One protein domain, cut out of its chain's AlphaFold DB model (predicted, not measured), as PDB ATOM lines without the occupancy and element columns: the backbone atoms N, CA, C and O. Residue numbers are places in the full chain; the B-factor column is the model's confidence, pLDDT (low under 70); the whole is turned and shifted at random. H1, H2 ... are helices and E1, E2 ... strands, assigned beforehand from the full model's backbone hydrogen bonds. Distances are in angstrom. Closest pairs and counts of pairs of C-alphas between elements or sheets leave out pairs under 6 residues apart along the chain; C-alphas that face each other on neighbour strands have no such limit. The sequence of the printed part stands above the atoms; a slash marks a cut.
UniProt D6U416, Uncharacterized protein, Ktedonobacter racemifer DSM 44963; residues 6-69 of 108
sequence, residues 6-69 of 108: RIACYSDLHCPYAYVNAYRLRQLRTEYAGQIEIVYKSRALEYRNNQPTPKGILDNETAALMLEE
ATOM      1  N   ARG A   6      58.669 -72.757 -19.674       95.44
ATOM      2  CA  ARG A   6      59.787 -73.493 -20.267       95.44
ATOM      3  C   ARG A   6      60.931 -73.668 -19.279       95.44
ATOM      4  O   ARG A   6      61.494 -72.689 -18.796       95.44
ATOM      5  N   ILE A   7      61.323 -74.917 -19.053       95.00
ATOM      6  CA  ILE A   7      62.429 -75.303 -18.177       95.00
ATOM      7  C   ILE A   7      63.525 -75.922 -19.046       95.00
ATOM      8  O   ILE A   7      63.337 -76.982 -19.640       95.00
ATOM      9  N   ALA A   8      64.673 -75.250 -19.147       96.12
ATOM     10  CA  ALA A   8      65.823 -75.753 -19.894       96.12
ATOM     11  C   ALA A   8      66.761 -76.546 -18.975       96.12
ATOM     12  O   ALA A   8      67.378 -75.979 -18.072       96.12
ATOM     13  N   CYS A   9      66.913 -77.841 -19.240       95.69
ATOM     14  CA  CYS A   9      67.763 -78.741 -18.467       95.69
ATOM     15  C   CYS A   9      69.032 -79.062 -19.254       95.69
ATOM     16  O   CYS A   9      68.963 -79.634 -20.339       95.69
ATOM     17  N   TYR A  10      70.189 -78.704 -18.703       95.06
ATOM     18  CA  TYR A  10      71.488 -79.034 -19.282       95.06
ATOM     19  C   TYR A  10      72.063 -80.252 -18.572       95.06
ATOM     20  O   TYR A  10      72.285 -80.203 -17.364       95.06
ATOM     21  N   SER A  11      72.320 -81.319 -19.319       94.62
ATOM     22  CA  SER A  11      72.742 -82.601 -18.757       94.62
ATOM     23  C   SER A  11      73.891 -83.220 -19.539       94.62
ATOM     24  O   SER A  11      73.939 -83.141 -20.767       94.62
ATOM     25  N   ASP A  12      74.784 -83.867 -18.801       92.25
ATOM     26  CA  ASP A  12      75.821 -84.751 -19.320       92.25
ATOM     27  C   ASP A  12      75.313 -86.203 -19.317       92.25
ATOM     28  O   ASP A  12      74.543 -86.574 -18.428       92.25
ATOM     29  N   LEU A  13      75.720 -87.013 -20.299       89.00
ATOM     30  CA  LEU A  13      75.256 -88.402 -20.434       89.00
ATOM     31  C   LEU A  13      75.817 -89.334 -19.355       89.00
ATOM     32  O   LEU A  13      75.189 -90.341 -19.039       89.00
ATOM     33  N   HIS A  14      76.983 -89.013 -18.797       88.31
ATOM     34  CA  HIS A  14      77.629 -89.824 -17.774       88.31
ATOM     35  C   HIS A  14      77.275 -89.373 -16.357       88.31
ATOM     36  O   HIS A  14      77.584 -90.080 -15.410       88.31
ATOM     37  N   CYS A  15      76.613 -88.229 -16.176       89.94
ATOM     38  CA  CYS A  15      76.240 -87.736 -14.854       89.94
ATOM     39  C   CYS A  15      75.072 -88.545 -14.246       89.94
ATOM     40  O   CYS A  15      73.964 -88.505 -14.789       89.94
ATOM     41  N   PRO A  16      75.247 -89.207 -13.085       90.88
ATOM     42  CA  PRO A  16      74.178 -90.009 -12.490       90.88
ATOM     43  C   PRO A  16      73.020 -89.136 -11.973       90.88
ATOM     44  O   PRO A  16      71.852 -89.495 -12.115       90.88
ATOM     45  N   TYR A  17      73.302 -87.917 -11.502       92.12
ATOM     46  CA  TYR A  17      72.266 -86.963 -11.088       92.12
ATOM     47  C   TYR A  17      71.409 -86.453 -12.247       92.12
ATOM     48  O   TYR A  17      70.249 -86.091 -12.050       92.12
ATOM     49  N   ALA A  18      71.951 -86.425 -13.469       92.56
ATOM     50  CA  ALA A  18      71.158 -86.066 -14.638       92.56
ATOM     51  C   ALA A  18      70.054 -87.102 -14.899       92.56
ATOM     52  O   ALA A  18      68.944 -86.722 -15.272       92.56
ATOM     53  N   TYR A  19      70.332 -88.384 -14.644       89.94
ATOM     54  CA  TYR A  19      69.345 -89.455 -14.746       89.94
ATOM     55  C   TYR A  19      68.245 -89.320 -13.684       89.94
ATOM     56  O   TYR A  19      67.061 -89.346 -14.027       89.94
ATOM     57  N   VAL A  20      68.622 -89.069 -12.427       92.31
ATOM     58  CA  VAL A  20      67.673 -88.808 -11.327       92.31
ATOM     59  C   VAL A  20      66.771 -87.615 -11.646       92.31
ATOM     60  O   VAL A  20      65.546 -87.697 -11.550       92.31
ATOM     61  N   ASN A  21      67.360 -86.509 -12.105       93.88
ATOM     62  CA  ASN A  21      66.607 -85.320 -12.489       93.88
ATOM     63  C   ASN A  21      65.631 -85.610 -13.641       93.88
ATOM     64  O   ASN A  21      64.467 -85.218 -13.581       93.88
ATOM     65  N   ALA A  22      66.067 -86.339 -14.672       92.06
ATOM     66  CA  ALA A  22      65.206 -86.712 -15.792       92.06
ATOM     67  C   ALA A  22      64.019 -87.589 -15.354       92.06
ATOM     68  O   ALA A  22      62.906 -87.406 -15.856       92.06
ATOM     69  N   TYR A  23      64.232 -88.504 -14.402       92.25
ATOM     70  CA  TYR A  23      63.168 -89.327 -13.827       92.25
ATOM     71  C   TYR A  23      62.116 -88.471 -13.105       92.25
ATOM     72  O   TYR A  23      60.932 -88.532 -13.446       92.25
ATOM     73  N   ARG A  24      62.542 -87.593 -12.190       92.00
ATOM     74  CA  ARG A  24      61.638 -86.713 -11.427       92.00
ATOM     75  C   ARG A  24      60.896 -85.719 -12.322       92.00
ATOM     76  O   ARG A  24      59.683 -85.550 -12.220       92.00
ATOM     77  N   LEU A  25      61.592 -85.110 -13.282       93.56
ATOM     78  CA  LEU A  25      60.973 -84.199 -14.251       93.56
ATOM     79  C   LEU A  25      59.921 -84.898 -15.121       93.56
ATOM     80  O   LEU A  25      58.944 -84.273 -15.533       93.56
ATOM     81  N   ARG A  26      60.077 -86.199 -15.389       91.06
ATOM     82  CA  ARG A  26      59.064 -86.984 -16.101       91.06
ATOM     83  C   ARG A  26      57.792 -87.169 -15.272       91.06
ATOM     84  O   ARG A  26      56.708 -87.129 -15.851       91.06
ATOM     85  N   GLN A  27      57.909 -87.340 -13.957       92.19
ATOM     86  CA  GLN A  27      56.752 -87.393 -13.057       92.19
ATOM     87  C   GLN A  27      56.029 -86.037 -13.036       92.19
ATOM     88  O   GLN A  27      54.828 -85.977 -13.300       92.19
ATOM     89  N   LEU A  28      56.777 -84.938 -12.879       92.88
ATOM     90  CA  LEU A  28      56.230 -83.575 -12.892       92.88
ATOM     91  C   LEU A  28      55.574 -83.209 -14.225       92.88
ATOM     92  O   LEU A  28      54.571 -82.501 -14.252       92.88
ATOM     93  N   ARG A  29      56.093 -83.709 -15.353       91.19
ATOM     94  CA  ARG A  29      55.458 -83.510 -16.664       91.19
ATOM     95  C   ARG A  29      54.031 -84.065 -16.704       91.19
ATOM     96  O   ARG A  29      53.194 -83.499 -17.403       91.19
ATOM     97  N   THR A  30      53.774 -85.162 -15.995       90.69
ATOM     98  CA  THR A  30      52.439 -85.763 -15.884       90.69
ATOM     99  C   THR A  30      51.548 -84.938 -14.960       90.69
ATOM    100  O   THR A  30      50.408 -84.656 -15.316       90.69
ATOM    101  N   GLU A  31      52.072 -84.512 -13.809       95.25
ATOM    102  CA  GLU A  31      51.333 -83.720 -12.816       95.25
ATOM    103  C   GLU A  31      50.946 -82.322 -13.341       95.25
ATOM    104  O   GLU A  31      49.808 -81.887 -13.185       95.25
ATOM    105  N   TYR A  32      51.861 -81.647 -14.041       95.12
ATOM    106  CA  TYR A  32      51.700 -80.279 -14.558       95.12
ATOM    107  C   TYR A  32      51.460 -80.247 -16.074       95.12
ATOM    108  O   TYR A  32      51.938 -79.351 -16.783       95.12
ATOM    109  N   ALA A  33      50.739 -81.237 -16.601       92.25
ATOM    110  CA  ALA A  33      50.493 -81.372 -18.031       92.25
ATOM    111  C   ALA A  33      49.914 -80.079 -18.644       92.25
ATOM    112  O   ALA A  33      48.942 -79.508 -18.154       92.25
ATOM    113  N   GLY A  34      50.538 -79.597 -19.723       91.75
ATOM    114  CA  GLY A  34      50.144 -78.362 -20.411       91.75
ATOM    115  C   GLY A  34      50.578 -77.059 -19.723       91.75
ATOM    116  O   GLY A  34      50.469 -76.002 -20.337       91.75
ATOM    117  N   GLN A  35      51.106 -77.122 -18.496       95.06
ATOM    118  CA  GLN A  35      51.622 -75.958 -17.765       95.06
ATOM    119  C   GLN A  35      53.139 -75.820 -17.880       95.06
ATOM    120  O   GLN A  35      53.644 -74.700 -17.860       95.06
ATOM    121  N   ILE A  36      53.866 -76.934 -18.016       95.62
ATOM    122  CA  ILE A  36      55.328 -76.937 -18.145       95.62
ATOM    123  C   ILE A  36      55.794 -77.578 -19.451       95.62
ATOM    124  O   ILE A  36      55.213 -78.546 -19.947       95.62
ATOM    125  N   GLU A  37      56.895 -77.060 -19.985       94.75
ATOM    126  CA  GLU A  37      57.612 -77.622 -21.124       94.75
ATOM    127  C   GLU A  37      59.081 -77.823 -20.740       94.75
ATOM    128  O   GLU A  37      59.812 -76.865 -20.485       94.75
ATOM    129  N   ILE A  38      59.524 -79.080 -20.701       94.94
ATOM    130  CA  ILE A  38      60.900 -79.436 -20.343       94.94
ATOM    131  C   ILE A  38      61.720 -79.607 -21.621       94.94
ATOM    132  O   ILE A  38      61.404 -80.449 -22.463       94.94
ATOM    133  N   VAL A  39      62.794 -78.827 -21.744       95.19
ATOM    134  CA  VAL A  39      63.708 -78.830 -22.891       95.19
ATOM    135  C   VAL A  39      65.069 -79.360 -22.448       95.19
ATOM    136  O   VAL A  39      65.809 -78.675 -21.742       95.19
ATOM    137  N   TYR A  40      65.417 -80.568 -22.891       94.88
ATOM    138  CA  TYR A  40      66.719 -81.179 -22.617       94.88
ATOM    139  C   TYR A  40      67.786 -80.668 -23.586       94.88
ATOM    140  O   TYR A  40      67.582 -80.629 -24.799       94.88
ATOM    141  N   LYS A  41      68.942 -80.287 -23.043       94.94
ATOM    142  CA  LYS A  41      70.101 -79.789 -23.783       94.94
ATOM    143  C   LYS A  41      71.345 -80.565 -23.370       94.94
ATOM    144  O   LYS A  41      71.623 -80.723 -22.183       94.94
ATOM    145  N   SER A  42      72.113 -81.015 -24.358       94.31
ATOM    146  CA  SER A  42      73.379 -81.702 -24.107       94.31
ATOM    147  C   SER A  42      74.416 -80.734 -23.533       94.31
ATOM    148  O   SER A  42      74.606 -79.628 -24.048       94.31
ATOM    149  N   ARG A  43      75.084 -81.153 -22.457       92.81
ATOM    150  CA  ARG A  43      76.223 -80.471 -21.837       92.81
ATOM    151  C   ARG A  43      77.338 -81.480 -21.567       92.81
ATOM    152  O   ARG A  43      77.730 -81.688 -20.426       92.81
ATOM    153  N   ALA A  44      77.826 -82.067 -22.648       92.69
ATOM    154  CA  ALA A  44      78.973 -82.961 -22.670       92.69
ATOM    155  C   ALA A  44      80.211 -82.336 -21.996       92.69
ATOM    156  O   ALA A  44      80.724 -81.295 -22.436       92.69
ATOM    157  N   LEU A  45      80.666 -82.947 -20.902       90.81
ATOM    158  CA  LEU A  45      81.802 -82.456 -20.121       90.81
ATOM    159  C   LEU A  45      83.135 -82.662 -20.841       90.81
ATOM    160  O   LEU A  45      84.034 -81.840 -20.675       90.81
ATOM    161  N   GLU A  46      83.239 -83.659 -21.715       91.62
ATOM    162  CA  GLU A  46      84.421 -83.914 -22.534       91.62
ATOM    163  C   GLU A  46      84.794 -82.715 -23.416       91.62
ATOM    164  O   GLU A  46      85.972 -82.407 -23.552       91.62
ATOM    165  N   TYR A  47      83.810 -81.965 -23.929       92.12
ATOM    166  CA  TYR A  47      84.064 -80.761 -24.732       92.12
ATOM    167  C   TYR A  47      84.243 -79.497 -23.889       92.12
ATOM    168  O   TYR A  47      84.846 -78.529 -24.342       92.12
ATOM    169  N   ARG A  48      83.673 -79.458 -22.678       89.38
ATOM    170  CA  ARG A  48      83.741 -78.280 -21.796       89.38
ATOM    171  C   ARG A  48      85.002 -78.257 -20.945       89.38
ATOM    172  O   ARG A  48      85.567 -77.191 -20.737       89.38
ATOM    173  N   ASN A  49      85.407 -79.423 -20.459       91.81
ATOM    174  CA  ASN A  49      86.478 -79.587 -19.487       91.81
ATOM    175  C   ASN A  49      87.689 -80.321 -20.081       91.81
ATOM    176  O   ASN A  49      88.663 -80.530 -19.364       91.81
ATOM    177  N   ASN A  50      87.633 -80.738 -21.355       92.88
ATOM    178  CA  ASN A  50      88.612 -81.630 -21.993       92.88
ATOM    179  C   ASN A  50      88.777 -82.984 -21.275       92.88
ATOM    180  O   ASN A  50      89.780 -83.669 -21.456       92.88
ATOM    181  N   GLN A  51      87.804 -83.364 -20.442       91.31
ATOM    182  CA  GLN A  51      87.809 -84.605 -19.674       91.31
ATOM    183  C   GLN A  51      86.373 -85.016 -19.306       91.31
ATOM    184  O   GLN A  51      85.565 -84.141 -18.969       91.31
ATOM    185  N   PRO A  52      86.038 -86.318 -19.354       90.75
ATOM    186  CA  PRO A  52      84.755 -86.819 -18.874       90.75
ATOM    187  C   PRO A  52      84.724 -86.858 -17.341       90.75
ATOM    188  O   PRO A  52      85.741 -86.664 -16.669       90.75
ATOM    189  N   THR A  53      83.559 -87.172 -16.777       89.00
ATOM    190  CA  THR A  53      83.451 -87.473 -15.345       89.00
ATOM    191  C   THR A  53      84.326 -88.687 -14.998       89.00
ATOM    192  O   THR A  53      84.164 -89.743 -15.615       89.00
ATOM    193  N   PRO A  54      85.247 -88.579 -14.022       91.44
ATOM    194  CA  PRO A  54      86.075 -89.700 -13.595       91.44
ATOM    195  C   PRO A  54      85.234 -90.897 -13.151       91.44
ATOM    196  O   PRO A  54      84.300 -90.749 -12.363       91.44
ATOM    197  N   LYS A  55      85.613 -92.101 -13.593       90.25
ATOM    198  CA  LYS A  55      84.873 -93.335 -13.287       90.25
ATOM    199  C   LYS A  55      84.672 -93.564 -11.783       90.25
ATOM    200  O   LYS A  55      83.582 -93.935 -11.383       90.25
ATOM    201  N   GLY A  56      85.674 -93.271 -10.951       91.62
ATOM    202  CA  GLY A  56      85.545 -93.429  -9.497       91.62
ATOM    203  C   GLY A  56      84.442 -92.560  -8.877       91.62
ATOM    204  O   GLY A  56      83.807 -92.981  -7.919       91.62
ATOM    205  N   ILE A  57      84.168 -91.381  -9.449       91.06
ATOM    206  CA  ILE A  57      83.034 -90.547  -9.025       91.06
ATOM    207  C   ILE A  57      81.728 -91.205  -9.465       91.06
ATOM    208  O   ILE A  57      80.802 -91.314  -8.672       91.06
ATOM    209  N   LEU A  58      81.658 -91.692 -10.706       89.56
ATOM    210  CA  LEU A  58      80.463 -92.377 -11.201       89.56
ATOM    211  C   LEU A  58      80.114 -93.596 -10.351       89.56
ATOM    212  O   LEU A  58      78.961 -93.736  -9.958       89.56
ATOM    213  N   ASP A  59      81.097 -94.436 -10.039       88.88
ATOM    214  CA  ASP A  59      80.892 -95.667  -9.277       88.88
ATOM    215  C   ASP A  59      80.382 -95.362  -7.853       88.88
ATOM    216  O   ASP A  59      79.409 -95.970  -7.402       88.88
ATOM    217  N   ASN A  60      80.973 -94.372  -7.172       91.12
ATOM    218  CA  ASN A  60      80.593 -94.004  -5.805       91.12
ATOM    219  C   ASN A  60      79.228 -93.303  -5.739       91.12
ATOM    220  O   ASN A  60      78.368 -93.697  -4.952       91.12
ATOM    221  N   GLU A  61      79.016 -92.284  -6.574       92.38
ATOM    222  CA  GLU A  61      77.789 -91.482  -6.524       92.38
ATOM    223  C   GLU A  61      76.581 -92.274  -7.027       92.38
ATOM    224  O   GLU A  61      75.484 -92.147  -6.490       92.38
ATOM    225  N   THR A  62      76.766 -93.141  -8.027       89.12
ATOM    226  CA  THR A  62      75.678 -94.006  -8.502       89.12
ATOM    227  C   THR A  62      75.226 -94.961  -7.401       89.12
ATOM    228  O   THR A  62      74.026 -95.114  -7.188       89.12
ATOM    229  N   ALA A  63      76.163 -95.575  -6.671       86.69
ATOM    230  CA  ALA A  63      75.830 -96.466  -5.563       86.69
ATOM    231  C   ALA A  63      75.079 -95.735  -4.437       86.69
ATOM    232  O   ALA A  63      74.093 -96.263  -3.922       86.69
ATOM    233  N   ALA A  64      75.503 -94.516  -4.092       89.94
ATOM    234  CA  ALA A  64      74.812 -93.687  -3.106       89.94
ATOM    235  C   ALA A  64      73.387 -93.328  -3.561       89.94
ATOM    236  O   ALA A  64      72.427 -93.531  -2.821       89.94
ATOM    237  N   LEU A  65      73.227 -92.893  -4.812       89.62
ATOM    238  CA  LEU A  65      71.926 -92.532  -5.375       89.62
ATOM    239  C   LEU A  65      70.944 -93.705  -5.426       89.62
ATOM    240  O   LEU A  65      69.755 -93.510  -5.199       89.62
ATOM    241  N   MET A  66      71.419 -94.925  -5.687       85.44
ATOM    242  CA  MET A  66      70.565 -96.117  -5.646       85.44
ATOM    243  C   MET A  66      70.024 -96.417  -4.241       85.44
ATOM    244  O   MET A  66      68.970 -97.037  -4.120       85.44
ATOM    245  N   LEU A  67      70.739 -96.004  -3.190       88.12
ATOM    246  CA  LEU A  67      70.281 -96.152  -1.811       88.12
ATOM    247  C   LEU A  67      69.264 -95.067  -1.432       88.12
ATOM    248  O   LEU A  67      68.308 -95.356  -0.714       88.12
ATOM    249  N   GLU A  68      69.467 -93.838  -1.910       89.94
ATOM    250  CA  GLU A  68      68.574 -92.703  -1.649       89.94
ATOM    251  C   GLU A  68      67.258 -92.799  -2.434       89.94
ATOM    252  O   GLU A  68      66.195 -92.497  -1.895       89.94
ATOM    253  N   GLU A  69      67.317 -93.258  -3.686       87.81
ATOM    254  CA  GLU A  69      66.188 -93.267  -4.619       87.81
ATOM    255  C   GLU A  69      65.857 -94.699  -5.092       87.81
ATOM    256  O   GLU A  69      66.031 -95.031  -6.271       87.81
TER     257      GLU A  69
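AT A GLANCE: This is residues 6 to 69 of the 108 residues of an uncharacterized protein of Ktedonobacter racemifer DSM 44963 (UniProt D6U416). Two parallel strands, E1 and E2, run side by side, and the helix that lies between them in sequence, H1, folds back along the pair; past Ser 42, the last residue of E2, come the small helix H2 and then H3, an arm that turns back and meets H1 only at H1's residues 16 to 17. The whole is flat and loosely built, with a radius of gyration of the C-alphas of 13.7 A and spans of 39 by 30 by 9 A. The printed part has 64 residues, with three named helices and two named strands in the order E1, H1, E2, H2, H3. The sheet's order is E1, E2, parallel, and the class is mixed, helices and strands.

IN THESE COORDINATES: Find C-alpha 6 at (59.787, -73.493, -20.267); from there E1 runs over residues 6 to 11, 15.9 A from first to last C-alpha. Next look at C-alpha 16 at (74.178, -90.009, -12.490), where H1 begins, residues 16 to 31, 23.7 A long. E2 follows as residues 36 to 42, 19.6 A long. H2 is residues 45 to 49, 5.5 A long. H3, residues 55 to 68 and 20.0 A long, ends at C-alpha 68 at (68.574, -92.703, -1.649).

HOW THE PARTS SIT: Begin with E1 and E2, parallel neighbours at 27 degrees between their directions. C-alphas 8 and 39 face each other at 4.8 A, and you will find N 9 and O 39 at 2.9 A and N 41 and O 9 at 2.8 A, within hydrogen-bond range. E1, H1 and E2 make a strand-helix-strand unit, two parallel neighbour strands with a helix between them in the chain, and its crossover is right-handed. The closest C-alphas of H1 and E2 are those of Arg 29 and Ile 36, 6.7 A apart; those of E1 and H1 are Ser 11 and Ala 18, 5.6 A apart. H1 touches H3 with residues 16 to 17 alone, the closest C-alphas being those of Pro 16 and Thr 62 at 5.8 A. The two run the same way at a steep tilt of 39 degrees. H2 touches no helix; it is apart from E1, H1 and H3. In H2 and H3 every O i to N i+4 pair is within hydrogen-bond range; in H1, 11 of 12 are.

THE WHOLE: The two C-alphas farthest apart are those of Gly 34 and Gly 56, 40.0 A. The printed part has no cut, and its four links are tight. The mean pLDDT of the printed part is 91.9, and no printed residue is under 70.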